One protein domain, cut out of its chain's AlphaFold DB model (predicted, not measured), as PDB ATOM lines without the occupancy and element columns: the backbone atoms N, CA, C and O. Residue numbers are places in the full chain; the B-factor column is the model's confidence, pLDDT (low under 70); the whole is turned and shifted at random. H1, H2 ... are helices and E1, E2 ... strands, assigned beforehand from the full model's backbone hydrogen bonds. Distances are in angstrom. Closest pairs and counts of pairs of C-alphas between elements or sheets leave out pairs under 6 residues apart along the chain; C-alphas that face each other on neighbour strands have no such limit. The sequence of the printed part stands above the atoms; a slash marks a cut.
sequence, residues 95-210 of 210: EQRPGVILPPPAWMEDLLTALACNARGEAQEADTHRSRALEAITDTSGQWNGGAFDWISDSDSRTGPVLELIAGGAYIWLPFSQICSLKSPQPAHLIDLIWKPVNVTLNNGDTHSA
ATOM      1  N   GLU A  95     148.838 116.956  91.036       95.94
ATOM      2  CA  GLU A  95     149.159 116.049  92.149       95.94
ATOM      3  C   GLU A  95     148.842 116.658  93.524       95.94
ATOM      4  O   GLU A  95     148.626 115.941  94.502       95.94
ATOM      5  N   GLN A  96     148.845 117.989  93.614       96.94
ATOM      6  CA  GLN A  96     148.582 118.753  94.833       96.94
ATOM      7  C   GLN A  96     147.643 119.923  94.544       96.94
ATOM      8  O   GLN A  96     147.473 120.338  93.399       96.94
ATOM      9  N   ARG A  97     147.049 120.487  95.595       97.31
ATOM     10  CA  ARG A  97     146.169 121.656  95.498       97.31
ATOM     11  C   ARG A  97     146.842 122.877  96.127       97.31
ATOM     12  O   ARG A  97     147.440 122.727  97.188       97.31
ATOM     13  N   PRO A  98     146.755 124.065  95.507       98.12
ATOM     14  CA  PRO A  98     147.283 125.288  96.098       98.12
ATOM     15  C   PRO A  98     146.524 125.643  97.381       98.12
ATOM     16  O   PRO A  98     145.379 125.232  97.584       98.12
ATOM     17  N   GLY A  99     147.160 126.434  98.243       98.00
ATOM     18  CA  GLY A  99     146.487 127.031  99.390       98.00
ATOM     19  C   GLY A  99     145.444 128.070  98.969       98.00
ATOM     20  O   GLY A  99     145.472 128.592  97.854       98.00
ATOM     21  N   VAL A 100     144.546 128.404  99.893       97.25
ATOM     22  CA  VAL A 100     143.533 129.459  99.736       97.25
ATOM     23  C   VAL A 100     143.496 130.324 100.996       97.25
ATOM     24  O   VAL A 100     143.762 129.824 102.089       97.25
ATOM     25  N   ILE A 101     143.177 131.614 100.852       96.00
ATOM     26  CA  ILE A 101     143.026 132.536 101.996       96.00
ATOM     27  C   ILE A 101     141.565 132.587 102.450       96.00
ATOM     28  O   ILE A 101     141.265 132.418 103.629       96.00
ATOM     29  N   LEU A 102     140.652 132.792 101.499       96.25
ATOM     30  CA  LEU A 102     139.205 132.804 101.709       96.25
ATOM     31  C   LEU A 102     138.564 131.630 100.955       96.25
ATOM     32  O   LEU A 102     139.178 131.113 100.018       96.25
ATOM     33  N   PRO A 103     137.333 131.214 101.313       96.62
ATOM     34  CA  PRO A 103     136.623 130.166 100.584       96.62
ATOM     35  C   PRO A 103     136.596 130.455  99.073       96.62
ATOM     36  O   PRO A 103     136.140 131.535  98.675       96.62
ATOM     37  N   PRO A 104     137.108 129.545  98.225       95.19
ATOM     38  CA  PRO A 104     137.212 129.803  96.798       95.19
ATOM     39  C   PRO A 104     135.828 129.767  96.127       95.19
ATOM     40  O   PRO A 104     134.944 129.024  96.562       95.19
ATOM     41  N   PRO A 105     135.615 130.540  95.045       95.94
ATOM     42  CA  PRO A 105     134.450 130.387  94.185       95.94
ATOM     43  C   PRO A 105     134.349 128.964  93.622       95.94
ATOM     44  O   PRO A 105     135.364 128.334  93.331       95.94
ATOM     45  N   ALA A 106     133.124 128.487  93.392       95.00
ATOM     46  CA  ALA A 106     132.878 127.113  92.948       95.00
ATOM     47  C   ALA A 106     133.603 126.741  91.638       95.00
ATOM     48  O   ALA A 106     134.073 125.616  91.507       95.00
ATOM     49  N   TRP A 107     133.756 127.685  90.699       96.75
ATOM     50  CA  TRP A 107     134.448 127.447  89.424       96.75
ATOM     51  C   TRP A 107     135.934 127.085  89.591       96.75
ATOM     52  O   TRP A 107     136.508 126.438  88.718       96.75
ATOM     53  N   MET A 108     136.575 127.456  90.705       97.31
ATOM     54  CA  MET A 108     137.990 127.147  90.933       97.31
ATOM     55  C   MET A 108     138.221 125.644  91.122       97.31
ATOM     56  O   MET A 108     139.243 125.116  90.686       97.31
ATOM     57  N   GLU A 109     137.258 124.936  91.716       96.81
ATOM     58  CA  GLU A 109     137.323 123.479  91.861       96.81
ATOM     59  C   GLU A 109     137.367 122.764  90.509       96.81
ATOM     60  O   GLU A 109     138.046 121.745  90.359       96.81
ATOM     61  N   ASP A 110     136.699 123.322  89.503       97.88
ATOM     62  CA  ASP A 110     136.718 122.786  88.150       97.88
ATOM     63  C   ASP A 110     138.060 122.993  87.451       97.88
ATOM     64  O   ASP A 110     138.551 122.069  86.803       97.88
ATOM     65  N   LEU A 111     138.720 124.137  87.650       97.94
ATOM     66  CA  LEU A 111     140.085 124.339  87.151       97.94
ATOM     67  C   LEU A 111     141.073 123.351  87.782       97.94
ATOM     68  O   LEU A 111     141.874 122.732  87.079       97.94
ATOM     69  N   LEU A 112     140.986 123.142  89.099       98.00
ATOM     70  CA  LEU A 112     141.834 122.177  89.809       98.00
ATOM     71  C   LEU A 112     141.553 120.735  89.364       98.00
ATOM     72  O   LEU A 112     142.480 119.941  89.196       98.00
ATOM     73  N   THR A 113     140.288 120.393  89.124       98.00
ATOM     74  CA  THR A 113     139.913 119.074  88.596       98.00
ATOM     75  C   THR A 113     140.431 118.881  87.173       98.00
ATOM     76  O   THR A 113     140.957 117.814  86.858       98.00
ATOM     77  N   ALA A 114     140.386 119.923  86.337       98.19
ATOM     78  CA  ALA A 114     140.958 119.885  84.996       98.19
ATOM     79  C   ALA A 114     142.473 119.612  85.013       98.19
ATOM     80  O   ALA A 114     142.960 118.830  84.194       98.19
ATOM     81  N   LEU A 115     143.223 120.193  85.961       97.94
ATOM     82  CA  LEU A 115     144.644 119.874  86.153       97.94
ATOM     83  C   LEU A 115     144.856 118.394  86.505       97.94
ATOM     84  O   LEU A 115     145.707 117.737  85.910       97.94
ATOM     85  N   ALA A 116     144.048 117.843  87.415       97.62
ATOM     86  CA  ALA A 116     144.130 116.434  87.799       97.62
ATOM     87  C   ALA A 116     143.756 115.471  86.653       97.62
ATOM     88  O   ALA A 116     144.398 114.435  86.489       97.62
ATOM     89  N   CYS A 117     142.749 115.799  85.835       97.94
ATOM     90  CA  CYS A 117     142.405 115.026  84.635       97.94
ATOM     91  C   CYS A 117     143.549 115.036  83.612       97.94
ATOM     92  O   CYS A 117     143.933 113.979  83.108       97.94
ATOM     93  N   ASN A 118     144.156 116.202  83.362       95.69
ATOM     94  CA  ASN A 118     145.330 116.312  82.493       95.69
ATOM     95  C   ASN A 118     146.480 115.411  82.971       95.69
ATOM     96  O   ASN A 118     147.087 114.718  82.157       95.69
ATOM     97  N   ALA A 119     146.733 115.359  84.282       94.75
ATOM     98  CA  ALA A 119     147.758 114.504  84.883       94.75
ATOM     99  C   ALA A 119     147.536 113.003  84.622       94.75
ATOM    100  O   ALA A 119     148.488 112.239  84.483       94.75
ATOM    101  N   ARG A 120     146.269 112.580  84.530       96.50
ATOM    102  CA  ARG A 120     145.870 111.200  84.210       96.50
ATOM    103  C   ARG A 120     145.804 110.912  82.704       96.50
ATOM    104  O   ARG A 120     145.513 109.783  82.320       96.50
ATOM    105  N   GLY A 121     146.067 111.902  81.847       96.62
ATOM    106  CA  GLY A 121     145.927 111.785  80.390       96.62
ATOM    107  C   GLY A 121     144.481 111.882  79.885       96.62
ATOM    108  O   GLY A 121     144.211 111.579  78.725       96.62
ATOM    109  N   GLU A 122     143.546 112.319  80.729       97.88
ATOM    110  CA  GLU A 122     142.113 112.444  80.431       97.88
ATOM    111  C   GLU A 122     141.802 113.817  79.807       97.88
ATOM    112  O   GLU A 122     141.046 114.616  80.362       97.88
ATOM    113  N   ALA A 123     142.407 114.121  78.655       96.69
ATOM    114  CA  ALA A 123     142.358 115.461  78.056       96.69
ATOM    115  C   ALA A 123     140.924 115.976  77.803       96.69
ATOM    116  O   ALA A 123     140.616 117.126  78.097       96.69
ATOM    117  N   GLN A 124     140.019 115.112  77.329       97.94
ATOM    118  CA  GLN A 124     138.631 115.498  77.044       97.94
ATOM    119  C   GLN A 124     137.842 115.876  78.311       97.94
ATOM    120  O   GLN A 124     137.026 116.801  78.286       97.94
ATOM    121  N   GLU A 125     138.089 115.183  79.423       98.12
ATOM    122  CA  GLU A 125     137.464 115.508  80.709       98.12
ATOM    123  C   GLU A 125     138.059 116.790  81.287       98.12
ATOM    124  O   GLU A 125     137.329 117.654  81.774       98.12
ATOM    125  N   ALA A 126     139.376 116.972  81.151       97.94
ATOM    126  CA  ALA A 126     140.028 118.212  81.542       97.94
ATOM    127  C   ALA A 126     139.451 119.425  80.794       97.94
ATOM    128  O   ALA A 126     139.195 120.459  81.410       97.94
ATOM    129  N   ASP A 127     139.207 119.299  79.490       97.81
ATOM    130  CA  ASP A 127     138.608 120.360  78.677       97.81
ATOM    131  C   ASP A 127     137.152 120.636  79.065       97.81
ATOM    132  O   ASP A 127     136.741 121.797  79.119       97.81
ATOM    133  N   THR A 128     136.386 119.595  79.404       98.25
ATOM    134  CA  THR A 128     135.008 119.731  79.906       98.25
ATOM    135  C   THR A 128     134.974 120.514  81.217       98.25
ATOM    136  O   THR A 128     134.234 121.491  81.339       98.25
ATOM    137  N   HIS A 129     135.817 120.137  82.182       98.31
ATOM    138  CA  HIS A 129     135.932 120.844  83.456       98.31
ATOM    139  C   HIS A 129     136.409 122.286  83.269       98.31
ATOM    140  O   HIS A 129     135.819 123.205  83.833       98.31
ATOM    141  N   ARG A 130     137.429 122.512  82.432       97.56
ATOM    142  CA  ARG A 130     137.944 123.860  82.170       97.56
ATOM    143  C   ARG A 130     136.887 124.749  81.523       97.56
ATOM    144  O   ARG A 130     136.705 125.875  81.967       97.56
ATOM    145  N   SER A 131     136.159 124.244  80.529       97.25
ATOM    146  CA  SER A 131     135.091 125.005  79.866       97.25
ATOM    147  C   SER A 131     133.982 125.367  80.854       97.25
ATOM    148  O   SER A 131     133.610 126.531  80.948       97.25
ATOM    149  N   ARG A 132     133.549 124.405  81.684       97.81
ATOM    150  CA  ARG A 132     132.562 124.646  82.747       97.81
ATOM    151  C   ARG A 132     133.024 125.708  83.742       97.81
ATOM    152  O   ARG A 132     132.232 126.572  84.109       97.81
ATOM    153  N   ALA A 133     134.286 125.656  84.172       97.50
ATOM    154  CA  ALA A 133     134.851 126.674  85.049       97.50
ATOM    155  C   ALA A 133     134.795 128.054  84.392       97.50
ATOM    156  O   ALA A 133     134.291 128.995  84.996       97.50
ATOM    157  N   LEU A 134     135.293 128.154  83.155       95.19
ATOM    158  CA  LEU A 134     135.423 129.421  82.446       95.19
ATOM    159  C   LEU A 134     134.062 130.060  82.132       95.19
ATOM    160  O   LEU A 134     133.921 131.270  82.263       95.19
ATOM    161  N   GLU A 135     133.049 129.258  81.801       95.88
ATOM    162  CA  GLU A 135     131.664 129.717  81.605       95.88
ATOM    163  C   GLU A 135     130.994 130.182  82.908       95.88
ATOM    164  O   GLU A 135     130.094 131.020  82.877       95.88
ATOM    165  N   ALA A 136     131.418 129.647  84.058       96.00
ATOM    166  CA  ALA A 136     130.872 129.984  85.372       96.00
ATOM    167  C   ALA A 136     131.581 131.171  86.054       96.00
ATOM    168  O   ALA A 136     131.156 131.601  87.134       96.00
ATOM    169  N   ILE A 137     132.662 131.696  85.470       94.88
ATOM    170  CA  ILE A 137     133.345 132.884  85.990       94.88
ATOM    171  C   ILE A 137     132.401 134.083  85.924       94.88
ATOM    172  O   ILE A 137     131.753 134.351  84.919       94.88
ATOM    173  N   THR A 138     132.356 134.839  87.020       92.19
ATOM    174  CA  THR A 138     131.713 136.153  87.051       92.19
ATOM    175  C   THR A 138     132.756 137.231  86.801       92.19
ATOM    176  O   THR A 138     133.791 137.252  87.478       92.19
ATOM    177  N   ASP A 139     132.466 138.133  85.865       94.62
ATOM    178  CA  ASP A 139     133.339 139.256  85.542       94.62
ATOM    179  C   ASP A 139     133.661 140.089  86.785       94.62
ATOM    180  O   ASP A 139     132.790 140.458  87.577       94.62
ATOM    181  N   THR A 140     134.949 140.378  86.957       95.81
ATOM    182  CA  THR A 140     135.449 141.275  87.997       95.81
ATOM    183  C   THR A 140     135.962 142.539  87.326       95.81
ATOM    184  O   THR A 140     137.055 142.547  86.763       95.81
ATOM    185  N   SER A 141     135.164 143.605  87.380       97.44
ATOM    186  CA  SER A 141     135.550 144.926  86.885       97.44
ATOM    187  C   SER A 141     136.490 145.632  87.856       97.44
ATOM    188  O   SER A 141     136.446 145.390  89.064       97.44
ATOM    189  N   GLY A 142     137.270 146.584  87.364       97.50
ATOM    190  CA  GLY A 142     138.167 147.353  88.210       97.50
ATOM    191  C   GLY A 142     138.905 148.450  87.465       97.50
ATOM    192  O   GLY A 142     138.490 148.921  86.406       97.50
ATOM    193  N   GLN A 143     140.004 148.897  88.066       97.81
ATOM    194  CA  GLN A 143     140.883 149.909  87.497       97.81
ATOM    195  C   GLN A 143     142.339 149.512  87.696       97.81
ATOM    196  O   GLN A 143     142.707 148.876  88.682       97.81
ATOM    197  N   TRP A 144     143.176 149.928  86.759       95.94
ATOM    198  CA  TRP A 144     144.624 149.814  86.831       95.94
ATOM    199  C   TRP A 144     145.254 151.149  86.430       95.94
ATOM    200  O   TRP A 144     144.561 152.098  86.063       95.94
ATOM    201  N   ASN A 145     146.584 151.234  86.464       93.62
ATOM    202  CA  ASN A 145     147.310 152.476  86.172       93.62
ATOM    203  C   ASN A 145     147.012 153.072  84.777       93.62
ATOM    204  O   ASN A 145     147.322 154.237  84.548       93.62
ATOM    205  N   GLY A 146     146.446 152.288  83.850       95.12
ATOM    206  CA  GLY A 146     146.093 152.709  82.492       95.12
ATOM    207  C   GLY A 146     144.601 152.953  82.233       95.12
ATOM    208  O   GLY A 146     144.257 153.287  81.103       95.12
ATOM    209  N   GLY A 147     143.713 152.790  83.223       96.88
ATOM    210  CA  GLY A 147     142.274 153.040  83.063       96.88
ATOM    211  C   GLY A 147     141.374 152.005  83.741       96.88
ATOM    212  O   GLY A 147     141.818 151.242  84.597       96.88
ATOM    213  N   ALA A 148     140.097 151.996  83.359       98.25
ATOM    214  CA  ALA A 148     139.112 151.021  83.827       98.25
ATOM    215  C   ALA A 148     139.078 149.770  82.935       98.25
ATOM    216  O   ALA A 148     139.434 149.835  81.758       98.25
ATOM    217  N   PHE A 149     138.641 148.650  83.505       97.94
ATOM    218  CA  PHE A 149     138.384 147.396  82.801       97.94
ATOM    219  C   PHE A 149     137.091 146.753  83.313       97.94
ATOM    220  O   PHE A 149     136.759 146.874  84.494       97.94
ATOM    221  N   ASP A 150     136.394 146.039  82.431       97.81
ATOM    222  CA  ASP A 150     135.138 145.351  82.762       97.81
ATOM    223  C   ASP A 150     135.375 143.944  83.331       97.81
ATOM    224  O   ASP A 150     134.589 143.461  84.141       97.81
ATOM    225  N   TRP A 151     136.494 143.313  82.966       96.75
ATOM    226  CA  TRP A 151     136.912 141.993  83.440       96.75
ATOM    227  C   TRP A 151     138.444 141.885  83.490       96.75
ATOM    228  O   TRP A 151     139.159 142.645  82.832       96.75
ATOM    229  N   ILE A 152     138.952 140.927  84.268       96.19
ATOM    230  CA  ILE A 152     140.377 140.593  84.362       96.19
ATOM    231  C   ILE A 152     140.554 139.079  84.489       96.19
ATOM    232  O   ILE A 152     139.840 138.427  85.248       96.19
ATOM    233  N   SER A 153     141.516 138.524  83.755       96.00
ATOM    234  CA  SER A 153     141.927 137.120  83.840       96.00
ATOM    235  C   SER A 153     143.402 136.987  83.479       96.00
ATOM    236  O   SER A 153     143.926 137.813  82.728       96.00
ATOM    237  N   ASP A 154     144.062 135.939  83.972       96.44
ATOM    238  CA  ASP A 154     145.314 135.491  83.376       96.44
ATOM    239  C   ASP A 154     145.048 134.929  81.968       96.44
ATOM    240  O   ASP A 154     143.961 134.420  81.671       96.44
ATOM    241  N   SER A 155     146.045 135.047  81.094       95.44
ATOM    242  CA  SER A 155     146.054 134.435  79.762       95.44
ATOM    243  C   SER A 155     146.195 132.912  79.809       95.44
ATOM    244  O   SER A 155     145.825 132.222  78.858       95.44
ATOM    245  N   ASP A 156     146.720 132.374  80.911       96.25
ATOM    246  CA  ASP A 156     146.771 130.946  81.157       96.25
ATOM    247  C   ASP A 156     145.394 130.412  81.574       96.25
ATOM    248  O   ASP A 156     144.914 130.584  82.694       96.25
ATOM    249  N   SER A 157     144.761 129.682  80.658       93.75
ATOM    250  CA  SER A 157     143.457 129.047  80.886       93.75
ATOM    251  C   SER A 157     143.432 128.011  82.023       93.75
ATOM    252  O   SER A 157     142.352 127.585  82.432       93.75
ATOM    253  N   ARG A 158     144.594 127.577  82.534       95.88
ATOM    254  CA  ARG A 158     144.684 126.682  83.698       95.88
ATOM    255  C   ARG A 158     144.317 127.386  85.003       95.88
ATOM    256  O   ARG A 158     143.892 126.711  85.935       95.88
ATOM    257  N   THR A 159     144.496 128.704  85.072       95.00
ATOM    258  CA  THR A 159     144.267 129.522  86.272       95.00
ATOM    259  C   THR A 159     143.081 130.466  86.096       95.00
ATOM    260  O   THR A 159     142.300 130.635  87.030       95.00
ATOM    261  N   GLY A 160     142.905 131.055  84.911       94.94
ATOM    262  CA  GLY A 160     141.852 132.040  84.676       94.94
ATOM    263  C   GLY A 160     142.026 133.282  85.571       94.94
ATOM    264  O   GLY A 160     143.136 133.802  85.684       94.94
ATOM    265  N   PRO A 161     140.971 133.804  86.224       97.06
ATOM    266  CA  PRO A 161     141.014 135.027  87.021       97.06
ATOM    267  C   PRO A 161     141.541 134.767  88.436       97.06
ATOM    268  O   PRO A 161     140.886 135.061  89.441       97.06
ATOM    269  N   VAL A 162     142.736 134.188  88.507       97.88
ATOM    270  CA  VAL A 162     143.431 133.815  89.737       97.88
ATOM    271  C   VAL A 162     144.807 134.458  89.744       97.88
ATOM    272  O   VAL A 162     145.564 134.349  88.787       97.88
ATOM    273  N   LEU A 163     145.145 135.085  90.865       97.69
ATOM    274  CA  LEU A 163     146.497 135.495  91.195       97.69
ATOM    275  C   LEU A 163     147.207 134.359  91.939       97.69
ATOM    276  O   LEU A 163     146.759 133.934  93.007       97.69
ATOM    277  N   GLU A 164     148.339 133.906  91.410       98.25
ATOM    278  CA  GLU A 164     149.298 133.101  92.167       98.25
ATOM    279  C   GLU A 164     150.020 133.991  93.194       98.25
ATOM    280  O   GLU A 164     150.553 135.047  92.848       98.25
ATOM    281  N   LEU A 165     150.039 133.579  94.463       97.50
ATOM    282  CA  LEU A 165     150.650 134.329  95.564       97.50
ATOM    283  C   LEU A 165     151.522 133.403  96.415       97.50
ATOM    284  O   LEU A 165     151.128 132.274  96.700       97.50
ATOM    285  N   ILE A 166     152.678 133.884  96.874       97.44
ATOM    286  CA  ILE A 166     153.444 133.214  97.930       97.44
ATOM    287  C   ILE A 166     153.404 134.091  99.175       97.44
ATOM    288  O   ILE A 166     154.032 135.140  99.212       97.44
ATOM    289  N   ALA A 167     152.672 133.668 100.201       93.69
ATOM    290  CA  ALA A 167     152.556 134.414 101.451       93.69
ATOM    291  C   ALA A 167     152.696 133.467 102.642       93.69
ATOM    292  O   ALA A 167     152.137 132.371 102.648       93.69
ATOM    293  N   GLY A 168     153.473 133.873 103.651       90.62
ATOM    294  CA  GLY A 168     153.709 133.048 104.844       90.62
ATOM    295  C   GLY A 168     154.319 131.672 104.540       90.62
ATOM    296  O   GLY A 168     154.027 130.711 105.245       90.62
ATOM    297  N   GLY A 169     155.116 131.560 103.471       92.31
ATOM    298  CA  GLY A 169     155.740 130.303 103.047       92.31
ATOM    299  C   GLY A 169     154.798 129.302 102.367       92.31
ATOM    300  O   GLY A 169     155.179 128.142 102.213       92.31
ATOM    301  N   ALA A 170     153.593 129.724 101.966       96.06
ATOM    302  CA  ALA A 170     152.630 128.905 101.238       96.06
ATOM    303  C   ALA A 170     152.373 129.457  99.830       96.06
ATOM    304  O   ALA A 170     152.213 130.663  99.655       96.06
ATOM    305  N   TYR A 171     152.283 128.558  98.848       98.56
ATOM    306  CA  TYR A 171     151.806 128.861  97.499       98.56
ATOM    307  C   TYR A 171     150.273 128.822  97.464       98.56
ATOM    308  O   TYR A 171     149.660 127.829  97.864       98.56
ATOM    309  N   ILE A 172     149.668 129.914  97.013       98.38
ATOM    310  CA  ILE A 172     148.246 130.220  97.158       98.38
ATOM    311  C   ILE A 172     147.656 130.596  95.800       98.38
ATOM    312  O   ILE A 172     148.277 131.319  95.021       98.38
ATOM    313  N   TRP A 173     146.426 130.153  95.552       98.44
ATOM    314  CA  TRP A 173     145.572 130.676  94.489       98.44
ATOM    315  C   TRP A 173     144.557 131.648  95.082       98.44
ATOM    316  O   TRP A 173     143.722 131.271  95.904       98.44
ATOM    317  N   LEU A 174     144.638 132.911  94.664       98.06
ATOM    318  CA  LEU A 174     143.764 133.984  95.116       98.06
ATOM    319  C   LEU A 174     142.886 134.476  93.952       98.06
ATOM    320  O   LEU A 174     143.398 135.126  93.044       98.06
ATOM    321  N   PRO A 175     141.570 134.204  93.948       97.69
ATOM    322  CA  PRO A 175     140.662 134.730  92.930       97.69
ATOM    323  C   PRO A 175     140.685 136.263  92.879       97.69
ATOM    324  O   PRO A 175     140.582 136.913  93.922       97.69
ATOM    325  N   PHE A 176     140.719 136.858  91.682       97.38
ATOM    326  CA  PHE A 176     140.671 138.320  91.531       97.38
ATOM    327  C   PHE A 176     139.411 138.939  92.146       97.38
ATOM    328  O   PHE A 176     139.476 140.036  92.693       97.38
ATOM    329  N   SER A 177     138.292 138.210  92.160       96.81
ATOM    330  CA  SER A 177     137.037 138.641  92.789       96.81
ATOM    331  C   SER A 177     137.128 138.842  94.307       96.81
ATOM    332  O   SER A 177     136.229 139.436  94.897       96.81
ATOM    333  N   GLN A 178     138.193 138.359  94.955       97.62
ATOM    334  CA  GLN A 178     138.448 138.540  96.386       97.62
ATOM    335  C   GLN A 178     139.396 139.712  96.685       97.62
ATOM    336  O   GLN A 178     139.596 140.052  97.854       97.62
ATOM    337  N   ILE A 179     139.975 140.332  95.653       97.75
ATOM    338  CA  ILE A 179     140.972 141.394  95.780       97.75
ATOM    339  C   ILE A 179     140.293 142.763  95.715       97.75
ATOM    340  O   ILE A 179     139.626 143.096  94.742       97.75
ATOM    341  N   CYS A 180     140.543 143.586  96.732       98.00
ATOM    342  CA  CYS A 180     140.143 144.989  96.762       98.00
ATOM    343  C   CYS A 180     141.206 145.878  96.106       98.00
ATOM    344  O   CYS A 180     140.895 146.772  95.320       98.00
ATOM    345  N   SER A 181     142.487 145.642  96.407       97.94
ATOM    346  CA  SER A 181     143.577 146.347  95.734       97.94
ATOM    347  C   SER A 181     144.864 145.538  95.706       97.94
ATOM    348  O   SER A 181     145.130 144.728  96.593       97.94
ATOM    349  N   LEU A 182     145.679 145.797  94.689       97.06
ATOM    350  CA  LEU A 182     146.998 145.211  94.515       97.06
ATOM    351  C   LEU A 182     147.990 146.328  94.204       97.06
ATOM    352  O   LEU A 182     147.775 147.129  93.294       97.06
ATOM    353  N   LYS A 183     149.091 146.389  94.953       97.38
ATOM    354  CA  LYS A 183     150.171 147.357  94.734       97.38
ATOM    355  C   LYS A 183     151.499 146.632  94.650       97.38
ATOM    356  O   LYS A 183     151.897 145.954  95.590       97.38
ATOM    357  N   SER A 184     152.204 146.818  93.543       95.94
ATOM    358  CA  SER A 184     153.491 146.177  93.291       95.94
ATOM    359  C   SER A 184     154.463 147.198  92.690       95.94
ATOM    360  O   SER A 184     154.091 147.872  91.722       95.94
ATOM    361  N   PRO A 185     155.674 147.365  93.253       94.81
ATOM    362  CA  PRO A 185     156.676 148.272  92.708       94.81
ATOM    363  C   PRO A 185     157.222 147.767  91.362       94.81
ATOM    364  O   PRO A 185     156.972 146.636  90.935       94.81
ATOM    365  N   GLN A 186     157.976 148.622  90.670       94.44
ATOM    366  CA  GLN A 186     158.774 148.162  89.534       94.44
ATOM    367  C   GLN A 186     159.882 147.212  90.026       94.44
ATOM    368  O   GLN A 186     160.438 147.469  91.096       94.44
ATOM    369  N   PRO A 187     160.214 146.150  89.264       93.19
ATOM    370  CA  PRO A 187     161.345 145.279  89.576       93.19
ATOM    371  C   PRO A 187     162.638 146.088  89.735       93.19
ATOM    372  O   PRO A 187     162.992 146.868  88.849       93.19
ATOM    373  N   ALA A 188     163.336 145.901  90.853       90.19
ATOM    374  CA  ALA A 188     164.603 146.563  91.159       90.19
ATOM    375  C   ALA A 188     165.792 145.593  91.072       90.19
ATOM    376  O   ALA A 188     166.911 145.995  90.743       90.19
ATOM    377  N   HIS A 189     165.546 144.310  91.337       89.12
ATOM    378  CA  HIS A 189     166.533 143.240  91.325       89.12
ATOM    379  C   HIS A 189     166.173 142.157  90.304       89.12
ATOM    380  O   HIS A 189     165.032 142.033  89.870       89.12
ATOM    381  N   LEU A 190     167.163 141.350  89.909       90.81
ATOM    382  CA  LEU A 190     166.979 140.300  88.899       90.81
ATOM    383  C   LEU A 190     165.909 139.279  89.315       90.81
ATOM    384  O   LEU A 190     165.081 138.869  88.511       90.81
ATOM    385  N   ILE A 191     165.932 138.896  90.585       92.31
ATOM    386  CA  ILE A 191     164.995 137.955  91.205       92.31
ATOM    387  C   ILE A 191     163.556 138.479  91.300       92.31
ATOM    388  O   ILE A 191     162.638 137.666  91.335       92.31
ATOM    389  N   ASP A 192     163.338 139.799  91.244       94.06
ATOM    390  CA  ASP A 192     161.988 140.384  91.217       94.06
ATOM    391  C   ASP A 192     161.245 140.039  89.913       94.06
ATOM    392  O   ASP A 192     160.027 140.188  89.825       94.06
ATOM    393  N   LEU A 193     161.975 139.588  88.882       93.44
ATOM    394  CA  LEU A 193     161.399 139.064  87.641       93.44
ATOM    395  C   LEU A 193     160.827 137.648  87.804       93.44
ATOM    396  O   LEU A 193     160.093 137.196  86.932       93.44
ATOM    397  N   ILE A 194     161.183 136.956  88.888       95.38
ATOM    398  CA  ILE A 194     160.703 135.613  89.226       95.38
ATOM    399  C   ILE A 194     159.629 135.732  90.307       95.38
ATOM    400  O   ILE A 194     158.510 135.267  90.123       95.38
ATOM    401  N   TRP A 195     159.958 136.417  91.407       96.50
ATOM    402  CA  TRP A 195     159.055 136.673  92.526       96.50
ATOM    403  C   TRP A 195     158.900 138.170  92.711       96.50
ATOM    404  O   TRP A 195     159.727 138.827  93.343       96.50
ATOM    405  N   LYS A 196     157.845 138.725  92.122       96.44
ATOM    406  CA  LYS A 196     157.602 140.160  92.175       96.44
ATOM    407  C   LYS A 196     156.922 140.535  93.498       96.44
ATOM    408  O   LYS A 196     155.810 140.060  93.730       96.44
ATOM    409  N   PRO A 197     157.505 141.437  94.310       95.69
ATOM    410  CA  PRO A 197     156.884 141.851  95.560       95.69
ATOM    411  C   PRO A 197     155.525 142.511  95.333       95.69
ATOM    412  O   PRO A 197     155.338 143.294  94.387       95.69
ATOM    413  N   VAL A 198     154.579 142.245  96.222       96.81
ATOM    414  CA  VAL A 198     153.220 142.763  96.126       96.81
ATOM    415  C   VAL A 198     152.584 142.949  97.503       96.81
ATOM    416  O   VAL A 198     152.768 142.165  98.425       96.81
ATOM    417  N   ASN A 199     151.793 144.010  97.640       97.56
ATOM    418  CA  ASN A 199     150.848 144.162  98.738       97.56
ATOM    419  C   ASN A 199     149.440 143.978  98.189       97.56
ATOM    420  O   ASN A 199     149.033 144.701  97.273       97.56
ATOM    421  N   VAL A 200     148.710 143.026  98.758       98.12
ATOM    422  CA  VAL A 200     147.336 142.704  98.384       98.12
ATOM    423  C   VAL A 200     146.422 143.030  99.555       98.12
ATOM    424  O   VAL A 200     146.656 142.569 100.668       98.12
ATOM    425  N   THR A 201     145.377 143.809  99.297       98.31
ATOM    426  CA  THR A 201     144.273 144.024 100.236       98.31
ATOM    427  C   THR A 201     143.055 143.273  99.723       98.31
ATOM    428  O   THR A 201     142.656 143.456  98.572       98.31
ATOM    429  N   LEU A 202     142.470 142.437 100.571       98.06
ATOM    430  CA  LEU A 202     141.283 141.645 100.272       98.06
ATOM    431  C   LEU A 202     139.999 142.440 100.544       98.06
ATOM    432  O   LEU A 202     140.003 143.438 101.266       98.06
ATOM    433  N   ASN A 203     138.873 141.979  99.998       96.75
ATOM    434  CA  ASN A 203     137.565 142.626 100.179       96.75
ATOM    435  C   ASN A 203     137.078 142.666 101.637       96.75
ATOM    436  O   ASN A 203     136.256 143.512 101.984       96.75
ATOM    437  N   ASN A 204     137.584 141.781 102.499       95.19
ATOM    438  CA  ASN A 204     137.287 141.777 103.934       95.19
ATOM    439  C   ASN A 204     138.175 142.749 104.747       95.19
ATOM    440  O   ASN A 204     137.981 142.870 105.954       95.19
ATOM    441  N   GLY A 205     139.124 143.437 104.101       95.88
ATOM    442  CA  GLY A 205     140.052 144.382 104.724       95.88
ATOM    443  C   GLY A 205     141.416 143.798 105.106       95.88
ATOM    444  O   GLY A 205     142.328 144.572 105.411       95.88
ATOM    445  N   ASP A 206     141.598 142.475 105.047       96.56
ATOM    446  CA  ASP A 206     142.885 141.846 105.349       96.56
ATOM    447  C   ASP A 206     143.950 142.266 104.333       96.56
ATOM    448  O   ASP A 206     143.674 142.454 103.145       96.56
ATOM    449  N   THR A 207     145.187 142.432 104.803       96.00
ATOM    450  CA  THR A 207     146.319 142.828 103.960       96.00
ATOM    451  C   THR A 207     147.446 141.813 104.071       96.00
ATOM    452  O   THR A 207     147.874 141.461 105.170       96.00
ATOM    453  N   HIS A 208     147.955 141.385 102.919       95.12
ATOM    454  CA  HIS A 208     149.048 140.432 102.792       95.12
ATOM    455  C   HIS A 208     150.193 141.064 102.000       95.12
ATOM    456  O   HIS A 208     149.988 141.572 100.897       95.12
ATOM    457  N   SER A 209     151.396 141.015 102.567       92.19
ATOM    458  CA  SER A 209     152.639 141.311 101.853       92.19
ATOM    459  C   SER A 209     153.257 139.994 101.396       92.19
ATOM    460  O   SER A 209     153.448 139.093 102.217       92.19
ATOM    461  N   ALA A 210     153.545 139.903 100.104       85.06
ATOM    462  CA  ALA A 210     154.115 138.742  99.432       85.06
ATOM    463  C   ALA A 210     155.319 139.154  98.581       85.06
ATOM    464  O   ALA A 210     155.312 140.297  98.061       85.06
TER     465      ALA A 210
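What this domain is: This is residues 95 to 210 of the 210 residues of the protein "ImpE family protein" of Escherichia coli (UniProt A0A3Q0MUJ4). A helical hairpin of H1 and H2 stands at one end of the domain, and beyond it lie the strand hairpin of E3 and E4 near the middle and a small sheet of E5, E6 and E7, the two strand parts set across a gap from each other and loosely joined. The short hairpin of E1 and E2 lies near E5, and residues 189 to 194, with most of them in H3, stick out far from the helical hairpin. The printed part has 116 residues with three named helices and seven named strands, in the order H1, H2, E1, E2, E3, E4, E5, H3, E6, E7; the class is mixed, helices and strands. The three-stranded sheet has the order E5, E6, E7 and is antiparallel. The whole is compact, with a radius of gyration of the C-alphas of 15.2 A and spans of 42 by 31 by 25 A.

How they stand to each other: H1, residues 106 to 119, and H2, residues 123 to 136, form a hairpin and touch, their closest C-alphas, of Ala 114 and Ala 126, being 3.9 A apart. They run opposite ways at a shallow tilt of 15 degrees. In H2 every O i to N i+4 pair is within hydrogen-bond range, in H1 9 of 10. E1, residues 142 to 144, and E2, residues 147 to 149, form an antiparallel hairpin, with N 142 and O 149 at 2.9 A. E3, residues 162 to 167, and E4, residues 170 to 175, form another antiparallel hairpin, with N 163 and O 174 at 2.8 A. H1 and E4 are only just apart, at 8.3 A. E5, residues 179 to 183, meets E4 only through their link, and E1 and E5 are near each other. H3, residues 190 to 193, is too short for an O i to N i+4 pair and is not on the sheet. E6, residues 199 to 202, is the inner strand, antiparallel to E5, with N 180 and O 201 at 2.8 A. E7, residues 207 to 209, is an edge strand and forms a hairpin with E6, with N 200 and O 208 at 2.9 A. The closest C-alphas of E3 and E7, of Ala 167 and Ser 209, are 6.9 A apart.

Where its parts are: H1 begins with C-alpha 106 at (132.878, 127.113, 92.948) and is 21.1 A long; H2 is 19.9 A long. E3 is 14.9 A, E4 15.7 A, E5 11.0 A and E6 10.0 A long. E7 ends with C-alpha 209 at (152.639, 141.311, 101.853).

The domain as a whole: The C-alphas farthest apart, of Gln 124 and Ala 188, are 42.9 A apart. The printed part has no cut, and the link from E2 to E3, residues 150 to 161, is long. The mean pLDDT of the printed part is 96.2, and no printed residue is under 70.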